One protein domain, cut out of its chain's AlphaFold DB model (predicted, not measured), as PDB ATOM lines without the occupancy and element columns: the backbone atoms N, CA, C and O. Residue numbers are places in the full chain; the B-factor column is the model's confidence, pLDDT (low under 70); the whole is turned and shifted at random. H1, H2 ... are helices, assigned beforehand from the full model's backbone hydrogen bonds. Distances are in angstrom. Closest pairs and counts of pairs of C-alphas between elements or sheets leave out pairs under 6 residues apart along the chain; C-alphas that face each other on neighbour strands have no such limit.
ATOM      1  N   GLY A 467     142.285 119.341 213.107       91.25
ATOM      2  CA  GLY A 467     142.211 120.289 214.218       91.25
ATOM      3  C   GLY A 467     141.403 121.556 213.927       91.25
ATOM      4  O   GLY A 467     141.203 122.355 214.844       91.25
ATOM      5  N   SER A 468     140.928 121.740 212.690       91.44
ATOM      6  CA  SER A 468     140.132 122.901 212.287       91.44
ATOM      7  C   SER A 468     138.684 122.835 212.783       91.44
ATOM      8  O   SER A 468     138.190 121.798 213.229       91.44
ATOM      9  N   PHE A 469     137.984 123.965 212.689       89.69
ATOM     10  CA  PHE A 469     136.578 124.098 213.056       89.69
ATOM     11  C   PHE A 469     135.806 124.727 211.900       89.69
ATOM     12  O   PHE A 469     136.158 125.819 211.449       89.69
ATOM     13  N   LYS A 470     134.748 124.060 211.431       82.38
ATOM     14  CA  LYS A 470     133.867 124.567 210.370       82.38
ATOM     15  C   LYS A 470     132.693 125.332 210.979       82.38
ATOM     16  O   LYS A 470     131.939 124.773 211.763       82.38
ATOM     17  N   GLY A 471     132.540 126.601 210.613       76.25
ATOM     18  CA  GLY A 471     131.553 127.527 211.175       76.25
ATOM     19  C   GLY A 471     131.478 128.815 210.358       76.25
ATOM     20  O   GLY A 471     132.145 128.924 209.329       76.25
ATOM     21  N   SER A 472     130.693 129.792 210.815       76.38
ATOM     22  CA  SER A 472     130.494 131.084 210.127       76.38
ATOM     23  C   SER A 472     131.791 131.856 209.836       76.38
ATOM     24  O   SER A 472     131.824 132.705 208.947       76.38
ATOM     25  N   HIS A 473     132.860 131.558 210.574       79.62
ATOM     26  CA  HIS A 473     134.130 132.275 210.563       79.62
ATOM     27  C   HIS A 473     135.328 131.332 210.318       79.62
ATOM     28  O   HIS A 473     136.431 131.608 210.782       79.62
ATOM     29  N   ASP A 474     135.142 130.210 209.609       73.94
ATOM     30  CA  ASP A 474     136.171 129.161 209.445       73.94
ATOM     31  C   ASP A 474     137.422 129.580 208.646       73.94
ATOM     32  O   ASP A 474     138.490 128.985 208.811       73.94
ATOM     33  N   ASN A 475     137.316 130.628 207.826       73.38
ATOM     34  CA  ASN A 475     138.451 131.243 207.130       73.38
ATOM     35  C   ASN A 475     139.384 132.038 208.063       73.38
ATOM     36  O   ASN A 475     140.486 132.404 207.653       73.38
ATOM     37  N   TYR A 476     138.959 132.303 209.302       83.56
ATOM     38  CA  TYR A 476     139.701 133.082 210.287       83.56
ATOM     39  C   TYR A 476     140.304 132.164 211.351       83.56
ATOM     40  O   TYR A 476     139.626 131.307 211.928       83.56
ATOM     41  N   CYS A 477     141.579 132.372 211.676       91.62
ATOM     42  CA  CYS A 477     142.225 131.627 212.752       91.62
ATOM     43  C   CYS A 477     141.595 131.963 214.118       91.62
ATOM     44  O   CYS A 477     141.601 131.125 215.020       91.62
ATOM     45  N   GLY A 478     140.987 133.149 214.261       92.81
ATOM     46  CA  GLY A 478     140.262 133.554 215.468       92.81
ATOM     47  C   GLY A 478     139.134 132.608 215.890       92.81
ATOM     48  O   GLY A 478     138.978 132.379 217.085       92.81
ATOM     49  N   GLN A 479     138.386 132.001 214.957       92.81
ATOM     50  CA  GLN A 479     137.320 131.052 215.319       92.81
ATOM     51  C   GLN A 479     137.895 129.806 215.998       92.81
ATOM     52  O   GLN A 479     137.411 129.387 217.050       92.81
ATOM     53  N   ALA A 480     138.952 129.231 215.414       95.81
ATOM     54  CA  ALA A 480     139.636 128.081 215.995       95.81
ATOM     55  C   ALA A 480     140.248 128.440 217.357       95.81
ATOM     56  O   ALA A 480     140.088 127.693 218.320       95.81
ATOM     57  N   ALA A 481     140.870 129.619 217.465       98.06
ATOM     58  CA  ALA A 481     141.428 130.091 218.724       98.06
ATOM     59  C   ALA A 481     140.356 130.279 219.814       98.06
ATOM     60  O   ALA A 481     140.587 129.916 220.967       98.06
ATOM     61  N   LEU A 482     139.167 130.774 219.456       97.88
ATOM     62  CA  LEU A 482     138.047 130.933 220.384       97.88
ATOM     63  C   LEU A 482     137.492 129.582 220.862       97.88
ATOM     64  O   LEU A 482     137.229 129.429 222.054       97.88
ATOM     65  N   CYS A 483     137.370 128.596 219.966       98.06
ATOM     66  CA  CYS A 483     136.948 127.237 220.325       98.06
ATOM     67  C   CYS A 483     137.928 126.594 221.314       98.06
ATOM     68  O   CYS A 483     137.514 126.025 222.323       98.06
ATOM     69  N   LEU A 484     139.233 126.735 221.065       98.56
ATOM     70  CA  LEU A 484     140.278 126.261 221.973       98.56
ATOM     71  C   LEU A 484     140.233 126.976 223.327       98.56
ATOM     72  O   LEU A 484     140.312 126.321 224.366       98.56
ATOM     73  N   LEU A 485     140.058 128.301 223.326       98.56
ATOM     74  CA  LEU A 485     139.934 129.097 224.545       98.56
ATOM     75  C   LEU A 485     138.734 128.631 225.384       98.56
ATOM     76  O   LEU A 485     138.878 128.395 226.583       98.56
ATOM     77  N   ALA A 486     137.569 128.447 224.756       98.44
ATOM     78  CA  ALA A 486     136.366 127.957 225.422       98.44
ATOM     79  C   ALA A 486     136.557 126.543 225.991       98.44
ATOM     80  O   ALA A 486     136.193 126.308 227.140       98.44
ATOM     81  N   MET A 487     137.184 125.624 225.250       98.50
ATOM     82  CA  MET A 487     137.465 124.266 225.734       98.50
ATOM     83  C   MET A 487     138.452 124.233 226.913       98.50
ATOM     84  O   MET A 487     138.235 123.478 227.862       98.50
ATOM     85  N   LEU A 488     139.498 125.068 226.898       98.38
ATOM     86  CA  LEU A 488     140.433 125.196 228.025       98.38
ATOM     87  C   LEU A 488     139.738 125.750 229.275       98.38
ATOM     88  O   LEU A 488     139.916 125.227 230.374       98.38
ATOM     89  N   HIS A 489     138.913 126.793 229.130       97.31
ATOM     90  CA  HIS A 489     138.105 127.304 230.243       97.31
ATOM     91  C   HIS A 489     137.046 126.296 230.707       97.31
ATOM     92  O   HIS A 489     136.767 126.210 231.904       97.31
ATOM     93  N   GLY A 490     136.507 125.504 229.783       96.19
ATOM     94  CA  GLY A 490     135.584 124.407 230.049       96.19
ATOM     95  C   GLY A 490     136.213 123.204 230.756       96.19
ATOM     96  O   GLY A 490     135.489 122.293 231.130       96.19
ATOM     97  N   GLY A 491     137.529 123.213 230.999       95.56
ATOM     98  CA  GLY A 491     138.211 122.235 231.850       95.56
ATOM     99  C   GLY A 491     139.090 121.227 231.114       95.56
ATOM    100  O   GLY A 491     139.699 120.385 231.775       95.56
ATOM    101  N   LEU A 492     139.214 121.301 229.782       97.19
ATOM    102  CA  LEU A 492     140.169 120.442 229.078       97.19
ATOM    103  C   LEU A 492     141.614 120.856 229.398       97.19
ATOM    104  O   LEU A 492     141.948 122.040 229.312       97.19
ATOM    105  N   PRO A 493     142.505 119.903 229.724       97.19
ATOM    106  CA  PRO A 493     143.917 120.203 229.897       97.19
ATOM    107  C   PRO A 493     144.578 120.502 228.546       97.19
ATOM    108  O   PRO A 493     144.172 119.983 227.508       97.19
ATOM    109  N   ARG A 494     145.688 121.254 228.555       96.06
ATOM    110  CA  ARG A 494     146.469 121.550 227.335       96.06
ATOM    111  C   ARG A 494     146.992 120.312 226.593       96.06
ATOM    112  O   ARG A 494     147.364 120.403 225.430       96.06
ATOM    113  N   THR A 495     147.059 119.175 227.285       97.25
ATOM    114  CA  THR A 495     147.483 117.872 226.756       97.25
ATOM    115  C   THR A 495     146.344 117.082 226.117       97.25
ATOM    116  O   THR A 495     146.599 116.010 225.572       97.25
ATOM    117  N   ASP A 496     145.096 117.552 226.208       98.12
ATOM    118  CA  ASP A 496     143.975 116.899 225.540       98.12
ATOM    119  C   ASP A 496     144.194 116.903 224.022       98.12
ATOM    120  O   ASP A 496     144.644 117.896 223.438       98.12
ATOM    121  N   LYS A 497     143.864 115.782 223.374       97.31
ATOM    122  CA  LYS A 497     144.064 115.583 221.936       97.31
ATOM    123  C   LYS A 497     143.419 116.704 221.112       97.31
ATOM    124  O   LYS A 497     144.048 117.182 220.170       97.31
ATOM    125  N   SER A 498     142.220 117.154 221.487       96.56
ATOM    126  CA  SER A 498     141.502 118.224 220.787       96.56
ATOM    127  C   SER A 498     142.242 119.562 220.863       96.56
ATOM    128  O   SER A 498     142.320 120.289 219.869       96.56
ATOM    129  N   ILE A 499     142.857 119.869 222.012       98.50
ATOM    130  CA  ILE A 499     143.666 121.082 222.180       98.50
ATOM    131  C   ILE A 499     144.946 120.997 221.348       98.50
ATOM    132  O   ILE A 499     145.257 121.925 220.601       98.50
ATOM    133  N   VAL A 500     145.662 119.872 221.425       98.31
ATOM    134  CA  VAL A 500     146.910 119.653 220.677       98.31
ATOM    135  C   VAL A 500     146.676 119.767 219.167       98.31
ATOM    136  O   VAL A 500     147.428 120.458 218.481       98.31
ATOM    137  N   GLN A 501     145.616 119.143 218.649       97.38
ATOM    138  CA  GLN A 501     145.275 119.207 217.227       97.38
ATOM    139  C   GLN A 501     144.919 120.629 216.784       97.38
ATOM    140  O   GLN A 501     145.407 121.082 215.751       97.38
ATOM    141  N   GLY A 502     144.118 121.364 217.559       97.62
ATOM    142  CA  GLY A 502     143.763 122.735 217.186       97.62
ATOM    143  C   GLY A 502     144.947 123.707 217.261       97.62
ATOM    144  O   GLY A 502     145.075 124.573 216.398       97.62
ATOM    145  N   MET A 503     145.859 123.541 218.225       98.31
ATOM    146  CA  MET A 503     147.108 124.315 218.259       98.31
ATOM    147  C   MET A 503     147.988 124.014 217.036       98.31
ATOM    148  O   MET A 503     148.499 124.941 216.409       98.31
ATOM    149  N   ALA A 504     148.102 122.740 216.636       97.88
ATOM    150  CA  ALA A 504     148.823 122.341 215.426       97.88
ATOM    151  C   ALA A 504     148.182 122.909 214.147       97.88
ATOM    152  O   ALA A 504     148.892 123.335 213.234       97.88
ATOM    153  N   TYR A 505     146.847 122.983 214.088       97.25
ATOM    154  CA  TYR A 505     146.135 123.655 213.002       97.25
ATOM    155  C   TYR A 505     146.512 125.140 212.920       97.25
ATOM    156  O   TYR A 505     146.888 125.609 211.842       97.25
ATOM    157  N   LEU A 506     146.479 125.870 214.042       97.56
ATOM    158  CA  LEU A 506     146.877 127.283 214.098       97.56
ATOM    159  C   LEU A 506     148.337 127.487 213.653       97.56
ATOM    160  O   LEU A 506     148.608 128.379 212.843       97.56
ATOM    161  N   ASP A 507     149.258 126.619 214.086       97.38
ATOM    162  CA  ASP A 507     150.653 126.615 213.630       97.38
ATOM    163  C   ASP A 507     150.756 126.369 212.112       97.38
ATOM    164  O   ASP A 507     151.479 127.084 211.415       97.38
ATOM    165  N   SER A 508     149.980 125.425 211.564       96.06
ATOM    166  CA  SER A 508     149.944 125.139 210.119       96.06
ATOM    167  C   SER A 508     149.450 126.329 209.283       96.06
ATOM    168  O   SER A 508     149.912 126.558 208.163       96.06
ATOM    169  N   LYS A 509     148.539 127.130 209.852       94.50
ATOM    170  CA  LYS A 509     148.040 128.385 209.275       94.50
ATOM    171  C   LYS A 509     148.927 129.582 209.601       94.50
ATOM    172  O   LYS A 509     148.598 130.702 209.212       94.50
ATOM    173  N   LYS A 510     150.048 129.358 210.294       95.06
ATOM    174  CA  LYS A 510     150.997 130.384 210.742       95.06
ATOM    175  C   LYS A 510     150.326 131.502 211.543       95.06
ATOM    176  O   LYS A 510     150.787 132.638 211.488       95.06
ATOM    177  N   TRP A 511     149.236 131.186 212.250       94.56
ATOM    178  CA  TRP A 511     148.462 132.151 213.037       94.56
ATOM    179  C   TRP A 511     148.052 133.391 212.226       94.56
ATOM    180  O   TRP A 511     148.110 134.517 212.713       94.56
ATOM    181  N   MET A 512     147.690 133.189 210.955       89.81
ATOM    182  CA  MET A 512     147.336 134.279 210.051       89.81
ATOM    183  C   MET A 512     146.120 135.053 210.570       89.81
ATOM    184  O   MET A 512     145.108 134.458 210.935       89.81
ATOM    185  N   VAL A 513     146.228 136.381 210.552       86.69
ATOM    186  CA  VAL A 513     145.207 137.322 211.018       86.69
ATOM    187  C   VAL A 513     144.646 138.087 209.826       86.69
ATOM    188  O   VAL A 513     145.407 138.654 209.042       86.69
ATOM    189  N   SER A 514     143.322 138.136 209.721       79.00
ATOM    190  CA  SER A 514     142.594 138.915 208.715       79.00
ATOM    191  C   SER A 514     141.793 140.053 209.348       79.00
ATOM    192  O   SER A 514     141.756 141.145 208.791       79.00
ATOM    193  N   THR A 515     141.196 139.822 210.524       76.94
ATOM    194  CA  THR A 515     140.535 140.856 211.334       76.94
ATOM    195  C   THR A 515     141.340 141.111 212.601       76.94
ATOM    196  O   THR A 515     141.416 140.287 213.511       76.94
ATOM    197  N   TYR A 516     142.008 142.257 212.639       83.50
ATOM    198  CA  TYR A 516     143.099 142.490 213.579       83.50
ATOM    199  C   TYR A 516     142.654 142.488 215.053       83.50
ATOM    200  O   TYR A 516     143.148 141.639 215.799       83.50
ATOM    201  N   PRO A 517     141.718 143.354 215.497       87.75
ATOM    202  CA  PRO A 517     141.353 143.450 216.910       87.75
ATOM    203  C   PRO A 517     140.754 142.154 217.467       87.75
ATOM    204  O   PRO A 517     141.148 141.717 218.548       87.75
ATOM    205  N   TYR A 518     139.854 141.504 216.723       91.38
ATOM    206  CA  TYR A 518     139.195 140.275 217.168       91.38
ATOM    207  C   TYR A 518     140.161 139.095 217.222       91.38
ATOM    208  O   TYR A 518     140.314 138.481 218.277       91.38
ATOM    209  N   GLU A 519     140.836 138.775 216.113       92.62
ATOM    210  CA  GLU A 519     141.690 137.586 216.062       92.62
ATOM    211  C   GLU A 519     142.906 137.734 216.971       92.62
ATOM    212  O   GLU A 519     143.189 136.811 217.732       92.62
ATOM    213  N   CYS A 520     143.578 138.893 216.977       96.19
ATOM    214  CA  CYS A 520     144.721 139.094 217.868       96.19
ATOM    215  C   CYS A 520     144.292 139.043 219.335       96.19
ATOM    216  O   CYS A 520     144.944 138.368 220.130       96.19
ATOM    217  N   GLY A 521     143.181 139.698 219.694       96.69
ATOM    218  CA  GLY A 521     142.647 139.667 221.054       96.69
ATOM    219  C   GLY A 521     142.322 138.247 221.521       96.69
ATOM    220  O   GLY A 521     142.769 137.824 222.586       96.69
ATOM    221  N   ILE A 522     141.605 137.476 220.698       97.50
ATOM    222  CA  ILE A 522     141.237 136.086 220.995       97.50
ATOM    223  C   ILE A 522     142.470 135.182 221.090       97.50
ATOM    224  O   ILE A 522     142.570 134.390 222.025       97.50
ATOM    225  N   MET A 523     143.424 135.298 220.165       98.31
ATOM    226  CA  MET A 523     144.654 134.497 220.181       98.31
ATOM    227  C   MET A 523     145.525 134.803 221.399       98.31
ATOM    228  O   MET A 523     146.082 133.886 221.997       98.31
ATOM    229  N   LEU A 524     145.623 136.073 221.802       98.56
ATOM    230  CA  LEU A 524     146.341 136.460 223.015       98.56
ATOM    231  C   LEU A 524     145.650 135.908 224.266       98.56
ATOM    232  O   LEU A 524     146.333 135.351 225.121       98.56
ATOM    233  N   MET A 525     144.314 135.975 224.352       98.31
ATOM    234  CA  MET A 525     143.554 135.340 225.441       98.31
ATOM    235  C   MET A 525     143.754 133.817 225.472       98.31
ATOM    236  O   MET A 525     143.966 133.251 226.543       98.31
ATOM    237  N   LEU A 526     143.750 133.148 224.311       98.62
ATOM    238  CA  LEU A 526     144.064 131.720 224.202       98.62
ATOM    239  C   LEU A 526     145.454 131.414 224.762       98.62
ATOM    240  O   LEU A 526     145.585 130.535 225.609       98.62
ATOM    241  N   LEU A 527     146.485 132.134 224.314       98.56
ATOM    242  CA  LEU A 527     147.859 131.924 224.776       98.56
ATOM    243  C   LEU A 527     147.988 132.201 226.278       98.56
ATOM    244  O   LEU A 527     148.644 131.437 226.982       98.56
ATOM    245  N   GLN A 528     147.317 133.237 226.787       97.75
ATOM    246  CA  GLN A 528     147.293 133.558 228.214       97.75
ATOM    247  C   GLN A 528     146.667 132.431 229.035       97.75
ATOM    248  O   GLN A 528     147.198 132.090 230.090       97.75
ATOM    249  N   LYS A 529     145.583 131.813 228.550       97.50
ATOM    250  CA  LYS A 529     144.998 130.642 229.209       97.50
ATOM    251  C   LYS A 529     145.881 129.397 229.075       97.50
ATOM    252  O   LYS A 529     146.012 128.626 230.020       97.50
ATOM    253  N   TYR A 530     146.510 129.202 227.919       98.00
ATOM    254  CA  TYR A 530     147.380 128.057 227.639       98.00
ATOM    255  C   TYR A 530     148.639 128.033 228.528       98.00
ATOM    256  O   TYR A 530     149.072 126.956 228.946       98.00
ATOM    257  N   PHE A 531     149.192 129.212 228.838       97.56
ATOM    258  CA  PHE A 531     150.365 129.415 229.703       97.56
ATOM    259  C   PHE A 531     150.009 129.912 231.116       97.56
ATOM    260  O   PHE A 531     150.837 130.508 231.804       97.56
ATOM    261  N   GLU A 532     148.769 129.700 231.567       94.94
ATOM    262  CA  GLU A 532     148.302 130.176 232.878       94.94
ATOM    263  C   GLU A 532     149.103 129.559 234.034       94.94
ATOM    264  O   GLU A 532     149.403 130.246 235.009       94.94
ATOM    265  N   LYS A 533     149.509 128.288 233.906       94.88
ATOM    266  CA  LYS A 533     150.351 127.610 234.900       94.88
ATOM    267  C   LYS A 533     151.700 128.316 235.045       94.88
ATOM    268  O   LYS A 533     152.103 128.633 236.158       94.88
ATOM    269  N   GLU A 534     152.367 128.595 233.931       96.94
ATOM    270  CA  GLU A 534     153.641 129.310 233.911       96.94
ATOM    271  C   GLU A 534     153.484 130.735 234.470       96.94
ATOM    272  O   GLU A 534     154.330 131.201 235.233       96.94
ATOM    273  N   ALA A 535     152.379 131.422 234.155       94.62
ATOM    274  CA  ALA A 535     152.086 132.752 234.691       94.62
ATOM    275  C   ALA A 535     151.857 132.744 236.214       94.62
ATOM    276  O   ALA A 535     152.306 133.660 236.911       94.62
ATOM    277  N   GLN A 536     151.200 131.704 236.733       93.44
ATOM    278  CA  GLN A 536     151.017 131.481 238.166       93.44
ATOM    279  C   GLN A 536     152.357 131.200 238.861       93.44
ATOM    280  O   GLN A 536     152.648 131.811 239.886       93.44
ATOM    281  N   GLU A 537     153.187 130.317 238.298       95.50
ATOM    282  CA  GLU A 537     154.512 129.966 238.834       95.50
ATOM    283  C   GLU A 537     155.473 131.164 238.835       95.50
ATOM    284  O   GLU A 537     156.235 131.349 239.782       95.50
ATOM    285  N   ALA A 538     155.393 132.027 237.820       95.94
ATOM    286  CA  ALA A 538     156.149 133.274 237.755       95.94
ATOM    287  C   ALA A 538     155.614 134.375 238.696       95.94
ATOM    288  O   ALA A 538     156.247 135.424 238.827       95.94
ATOM    289  N   GLY A 539     154.455 134.171 239.337       93.50
ATOM    290  CA  GLY A 539     153.838 135.123 240.265       93.50
ATOM    291  C   GLY A 539     153.135 136.312 239.600       93.50
ATOM    292  O   GLY A 539     152.813 137.286 240.281       93.50
ATOM    293  N   VAL A 540     152.876 136.261 238.286       92.62
ATOM    294  CA  VAL A 540     152.237 137.365 237.539       92.62
ATOM    295  C   VAL A 540     150.810 137.607 238.030       92.62
ATOM    296  O   VAL A 540     150.389 138.755 238.143       92.62
ATOM    297  N   LEU A 541     150.093 136.537 238.378       89.88
ATOM    298  CA  LEU A 541     148.694 136.578 238.823       89.88
ATOM    299  C   LEU A 541     148.520 136.943 240.306       89.88
ATOM    300  O   LEU A 541     147.397 137.041 240.787       89.88
ATOM    301  N   THR A 542     149.611 137.134 241.047       88.06
ATOM    302  CA  THR A 542     149.584 137.456 242.486       88.06
ATOM    303  C   THR A 542     150.387 138.709 242.828       88.06
ATOM    304  O   THR A 542     150.479 139.093 243.993       88.06
ATOM    305  N   ALA A 543     151.018 139.343 241.838       86.81
ATOM    306  CA  ALA A 543     151.820 140.532 242.057       86.81
ATOM    307  C   ALA A 543     150.928 141.743 242.363       86.81
ATOM    308  O   ALA A 543     150.083 142.114 241.559       86.81
ATOM    309  N   VAL A 544     151.161 142.384 243.512       80.62
ATOM    310  CA  VAL A 544     150.399 143.565 243.974       80.62
ATOM    311  C   VAL A 544     151.236 144.849 244.037       80.62
ATOM    312  O   VAL A 544     150.736 145.901 244.418       80.62
ATOM    313  N   THR A 545     152.520 144.783 243.667       86.56
ATOM    314  CA  THR A 545     153.421 145.948 243.604       86.56
ATOM    315  C   THR A 545     153.996 146.109 242.204       86.56
ATOM    316  O   THR A 545     154.217 145.113 241.512       86.56
ATOM    317  N   ALA A 546     154.322 147.344 241.814       89.88
ATOM    318  CA  ALA A 546     154.878 147.630 240.490       89.88
ATOM    319  C   ALA A 546     156.189 146.887 240.202       89.88
ATOM    320  O   ALA A 546     156.368 146.307 239.130       89.88
ATOM    321  N   GLU A 547     157.088 146.839 241.185       92.56
ATOM    322  CA  GLU A 547     158.358 146.123 241.060       92.56
ATOM    323  C   GLU A 547     158.167 144.599 241.029       92.56
ATOM    324  O   GLU A 547     158.859 143.890 240.296       92.56
ATOM    325  N   GLY A 548     157.226 144.072 241.820       92.81
ATOM    326  CA  GLY A 548     156.874 142.653 241.793       92.81
ATOM    327  C   GLY A 548     156.286 142.241 240.446       92.81
ATOM    328  O   GLY A 548     156.732 141.259 239.859       92.81
ATOM    329  N   TYR A 549     155.350 143.033 239.917       93.50
ATOM    330  CA  TYR A 549     154.691 142.764 238.639       93.50
ATOM    331  C   TYR A 549     155.681 142.800 237.471       93.50
ATOM    332  O   TYR A 549     155.674 141.904 236.627       93.50
ATOM    333  N   ARG A 550     156.601 143.775 237.455       94.56
ATOM    334  CA  ARG A 550     157.654 143.866 236.431       94.56
ATOM    335  C   ARG A 550     158.567 142.636 236.431       94.56
ATOM    336  O   ARG A 550     158.779 142.038 235.376       94.56
ATOM    337  N   ARG A 551     159.065 142.223 237.603       95.50
ATOM    338  CA  ARG A 551     159.935 141.040 237.743       95.50
ATOM    339  C   ARG A 551     159.218 139.740 237.382       95.50
ATOM    340  O   ARG A 551     159.791 138.906 236.680       95.50
ATOM    341  N   ALA A 552     157.967 139.582 237.812       95.81
ATOM    342  CA  ALA A 552     157.145 138.423 237.476       95.81
ATOM    343  C   ALA A 552     156.934 138.307 235.957       95.81
ATOM    344  O   ALA A 552     157.159 137.245 235.378       95.81
ATOM    345  N   ARG A 553     156.599 139.420 235.284       96.62
ATOM    346  CA  ARG A 553     156.452 139.476 233.818       96.62
ATOM    347  C   ARG A 553     157.739 139.087 233.092       96.62
ATOM    348  O   ARG A 553     157.682 138.285 232.165       96.62
ATOM    349  N   GLN A 554     158.894 139.591 233.530       96.38
ATOM    350  CA  GLN A 554     160.194 139.235 232.946       96.38
ATOM    351  C   GLN A 554     160.534 137.747 233.142       96.38
ATOM    352  O   GLN A 554     161.033 137.094 232.219       96.38
ATOM    353  N   THR A 555     160.235 137.210 234.326       96.69
ATOM    354  CA  THR A 555     160.443 135.793 234.665       96.69
ATOM    355  C   THR A 555     159.593 134.899 233.770       96.69
ATOM    356  O   THR A 555     160.129 134.010 233.107       96.69
ATOM    357  N   LEU A 556     158.293 135.195 233.662       97.00
ATOM    358  CA  LEU A 556     157.391 134.487 232.756       97.00
ATOM    359  C   LEU A 556     157.904 134.558 231.320       97.00
ATOM    360  O   LEU A 556     158.079 133.523 230.682       97.00
ATOM    361  N   ARG A 557     158.198 135.764 230.822       96.56
ATOM    362  CA  ARG A 557     158.610 135.983 229.431       96.56
ATOM    363  C   ARG A 557     159.824 135.141 229.044       96.56
ATOM    364  O   ARG A 557     159.856 134.609 227.940       96.56
ATOM    365  N   SER A 558     160.779 134.997 229.962       95.62
ATOM    366  CA  SER A 558     162.007 134.217 229.765       95.62
ATOM    367  C   SER A 558     161.779 132.702 229.803       95.62
ATOM    368  O   SER A 558     162.587 131.953 229.262       95.62
ATOM    369  N   SER A 559     160.691 132.245 230.433       96.06
ATOM    370  CA  SER A 559     160.321 130.824 230.514       96.06
ATOM    371  C   SER A 559     159.539 130.315 229.296       96.06
ATOM    372  O   SER A 559     159.501 129.111 229.045       96.06
ATOM    373  N   LEU A 560     158.910 131.217 228.531       97.50
ATOM    374  CA  LEU A 560     158.077 130.845 227.388       97.50
ATOM    375  C   LEU A 560     158.923 130.409 226.175       97.50
ATOM    376  O   LEU A 560     159.998 130.964 225.936       97.50
ATOM    377  N   PRO A 561     158.426 129.477 225.336       97.75
ATOM    378  CA  PRO A 561     159.108 129.095 224.102       97.75
ATOM    379  C   PRO A 561     159.356 130.290 223.170       97.75
ATOM    380  O   PRO A 561     158.479 131.132 222.963       97.75
ATOM    381  N   ALA A 562     160.545 130.357 222.566       97.62
ATOM    382  CA  ALA A 562     160.984 131.519 221.788       97.62
ATOM    383  C   ALA A 562     160.101 131.822 220.562       97.62
ATOM    384  O   ALA A 562     159.939 132.978 220.172       97.62
ATOM    385  N   ASP A 563     159.527 130.799 219.929       97.19
ATOM    386  CA  ASP A 563     158.562 130.958 218.841       97.19
ATOM    387  C   ASP A 563     157.241 131.572 219.333       97.19
ATOM    388  O   ASP A 563     156.692 132.449 218.666       97.19
ATOM    389  N   ARG A 564     156.783 131.195 220.532       97.81
ATOM    390  CA  ARG A 564     155.580 131.750 221.167       97.81
ATOM    391  C   ARG A 564     155.794 133.186 221.625       97.81
ATOM    392  O   ARG A 564     154.921 134.019 221.409       97.81
ATOM    393  N   VAL A 565     156.972 133.509 222.155       98.38
ATOM    394  CA  VAL A 565     157.396 134.891 222.441       98.38
ATOM    395  C   VAL A 565     157.270 135.755 221.180       98.38
ATOM    396  O   VAL A 565     156.553 136.758 221.202       98.38
ATOM    397  N   ARG A 566     157.868 135.325 220.057       98.19
ATOM    398  CA  ARG A 566     157.786 136.045 218.771       98.19
ATOM    399  C   ARG A 566     156.353 136.204 218.267       98.19
ATOM    400  O   ARG A 566     156.006 137.278 217.785       98.19
ATOM    401  N   LEU A 567     155.533 135.159 218.379       98.19
ATOM    402  CA  LEU A 567     154.122 135.214 217.999       98.19
ATOM    403  C   LEU A 567     153.360 136.250 218.833       98.19
ATOM    404  O   LEU A 567     152.664 137.086 218.269       98.19
ATOM    405  N   ILE A 568     153.524 136.235 220.158       98.56
ATOM    406  CA  ILE A 568     152.869 137.193 221.058       98.56
ATOM    407  C   ILE A 568     153.254 138.631 220.681       98.56
ATOM    408  O   ILE A 568     152.371 139.473 220.539       98.56
ATOM    409  N   ASP A 569     154.543 138.904 220.445       98.12
ATOM    410  CA  ASP A 569     154.997 140.239 220.026       98.12
ATOM    411  C   ASP A 569     154.410 140.640 218.668       98.12
ATOM    412  O   ASP A 569     154.069 141.802 218.451       98.12
ATOM    413  N   GLN A 570     154.271 139.688 217.743       97.00
ATOM    414  CA  GLN A 570     153.655 139.939 216.445       97.00
ATOM    415  C   GLN A 570     152.164 140.276 216.572       97.00
ATOM    416  O   GLN A 570     151.690 141.186 215.893       97.00
ATOM    417  N   LEU A 571     151.425 139.588 217.446       97.06
ATOM    418  CA  LEU A 571     150.009 139.870 217.700       97.06
ATOM    419  C   LEU A 571     149.814 141.245 218.357       97.06
ATOM    420  O   LEU A 571     148.903 141.973 217.969       97.06
ATOM    421  N   VAL A 572     150.697 141.643 219.282       97.25
ATOM    422  CA  VAL A 572     150.694 142.998 219.868       97.25
ATOM    423  C   VAL A 572     150.963 144.057 218.797       97.25
ATOM    424  O   VAL A 572     150.189 145.002 218.667       97.25
ATOM    425  N   LYS A 573     151.985 143.862 217.954       95.12
ATOM    426  CA  LYS A 573     152.277 144.771 216.829       95.12
ATOM    427  C   LYS A 573     151.106 144.894 215.859       95.12
ATOM    428  O   LYS A 573     150.860 145.973 215.326       95.12
ATOM    429  N   ASN A 574     150.386 143.800 215.618       93.06
ATOM    430  CA  ASN A 574     149.182 143.830 214.802       93.06
ATOM    431  C   ASN A 574     148.099 144.692 215.477       93.06
ATOM    432  O   ASN A 574     147.582 145.603 214.835       93.06
ATOM    433  N   LEU A 575     147.803 144.492 216.767       93.06
ATOM    434  CA  LEU A 575     146.855 145.350 217.496       93.06
ATOM    435  C   LEU A 575     147.230 146.836 217.406       93.06
ATOM    436  O   LEU A 575     146.377 147.656 217.054       93.06
ATOM    437  N   ASP A 576     148.508 147.164 217.607       92.50
ATOM    438  CA  ASP A 576     149.016 148.534 217.487       92.50
ATOM    439  C   ASP A 576     148.778 149.099 216.077       92.50
ATOM    440  O   ASP A 576     148.348 150.243 215.921       92.50
ATOM    441  N   ALA A 577     148.984 148.286 215.036       89.62
ATOM    442  CA  ALA A 577     148.769 148.674 213.643       89.62
ATOM    443  C   ALA A 577     147.287 148.858 213.261       89.62
ATOM    444  O   ALA A 577     146.996 149.513 212.256       89.62
ATOM    445  N   SER A 578     146.351 148.295 214.033       89.06
ATOM    446  CA  SER A 578     144.909 148.509 213.829       89.06
ATOM    447  C   SER A 578     144.357 149.745 214.537       89.06
ATOM    448  O   SER A 578     143.208 150.119 214.304       89.06
ATOM    449  N   PHE A 579     145.141 150.398 215.396       89.62
ATOM    450  CA  PHE A 579     144.705 151.619 216.059       89.62
ATOM    451  C   PHE A 579     144.663 152.802 215.076       89.62
ATOM    452  O   PHE A 579     145.614 153.062 214.337       89.62
ATOM    453  N   SER A 580     143.563 153.561 215.094       84.75
ATOM    454  CA  SER A 580     143.362 154.730 214.238       84.75
ATOM    455  C   SER A 580     143.312 156.026 215.049       84.75
ATOM    456  O   SER A 580     142.289 156.304 215.682       84.75
TER     457      SER A 580
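What this domain is: This is residues 467 to 580 of the 854 residues of an uncharacterized protein of Planctomycetes bacterium (UniProt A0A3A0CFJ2). Four helices, H2, H1, H3 and H6, pack one on the next in a curved row, neighbours at shallow tilts; H4 and H5 make a corner off to one side of it. The printed part has 114 residues, with six named helices in the order H1 to H6 and no named strand, and its class is all helix. The whole is compact, with a radius of gyration of the C-alphas of 14.7 A, and spans 44 by 38 by 23 A.

How they stand to each other: H1, residues 477 to 489, and H2, residues 497 to 508, form a helical hairpin: they touch at a shallow tilt of 25 degrees, closest at the C-alphas of Leu 484 and Ile 499, 6.2 A apart. H3, residues 516 to 530, touches H1 and runs the same way at a shallow tilt of 32 degrees; the closest C-alphas, of Gly 478 and Glu 519, are 4.3 A apart. H2 and H3 are apart. H4, residues 532 to 537, and H3 meet only through their link. H5, residues 546 to 559, only just touches H4, with 3 pairs of C-alphas within 8 A and with residues 556 to 559 alone; the closest, of Ala 535 and Leu 556, are 5.9 A apart. Their tilt is steep, 66 degrees. H6, residues 562 to 578, touches H3, opposite ways at a shallow tilt of 30 degrees, with the C-alphas of Cys 520 and Leu 571 closest, 5.3 A apart. H5 and H6 are close but not clearly touching. In all six helices every O i to N i+4 pair is within hydrogen-bond range.

Where its parts are: H1 begins at C-alpha 477 (142.225, 131.627, 212.752) and measures 18.5 A; H2 measures 16.3 A, H3 20.6 A, H4 8.6 A and H5 20.3 A. H6, 24.7 A, ends at C-alpha 578 (144.909, 148.509, 213.829).

The domain as a whole: The C-alphas farthest apart, of Lys 470 and Glu 547, are 44.8 A apart. The printed part has no cut, and no link is long. Mean pLDDT of the printed part is 93.7, and no printed residue is under 70.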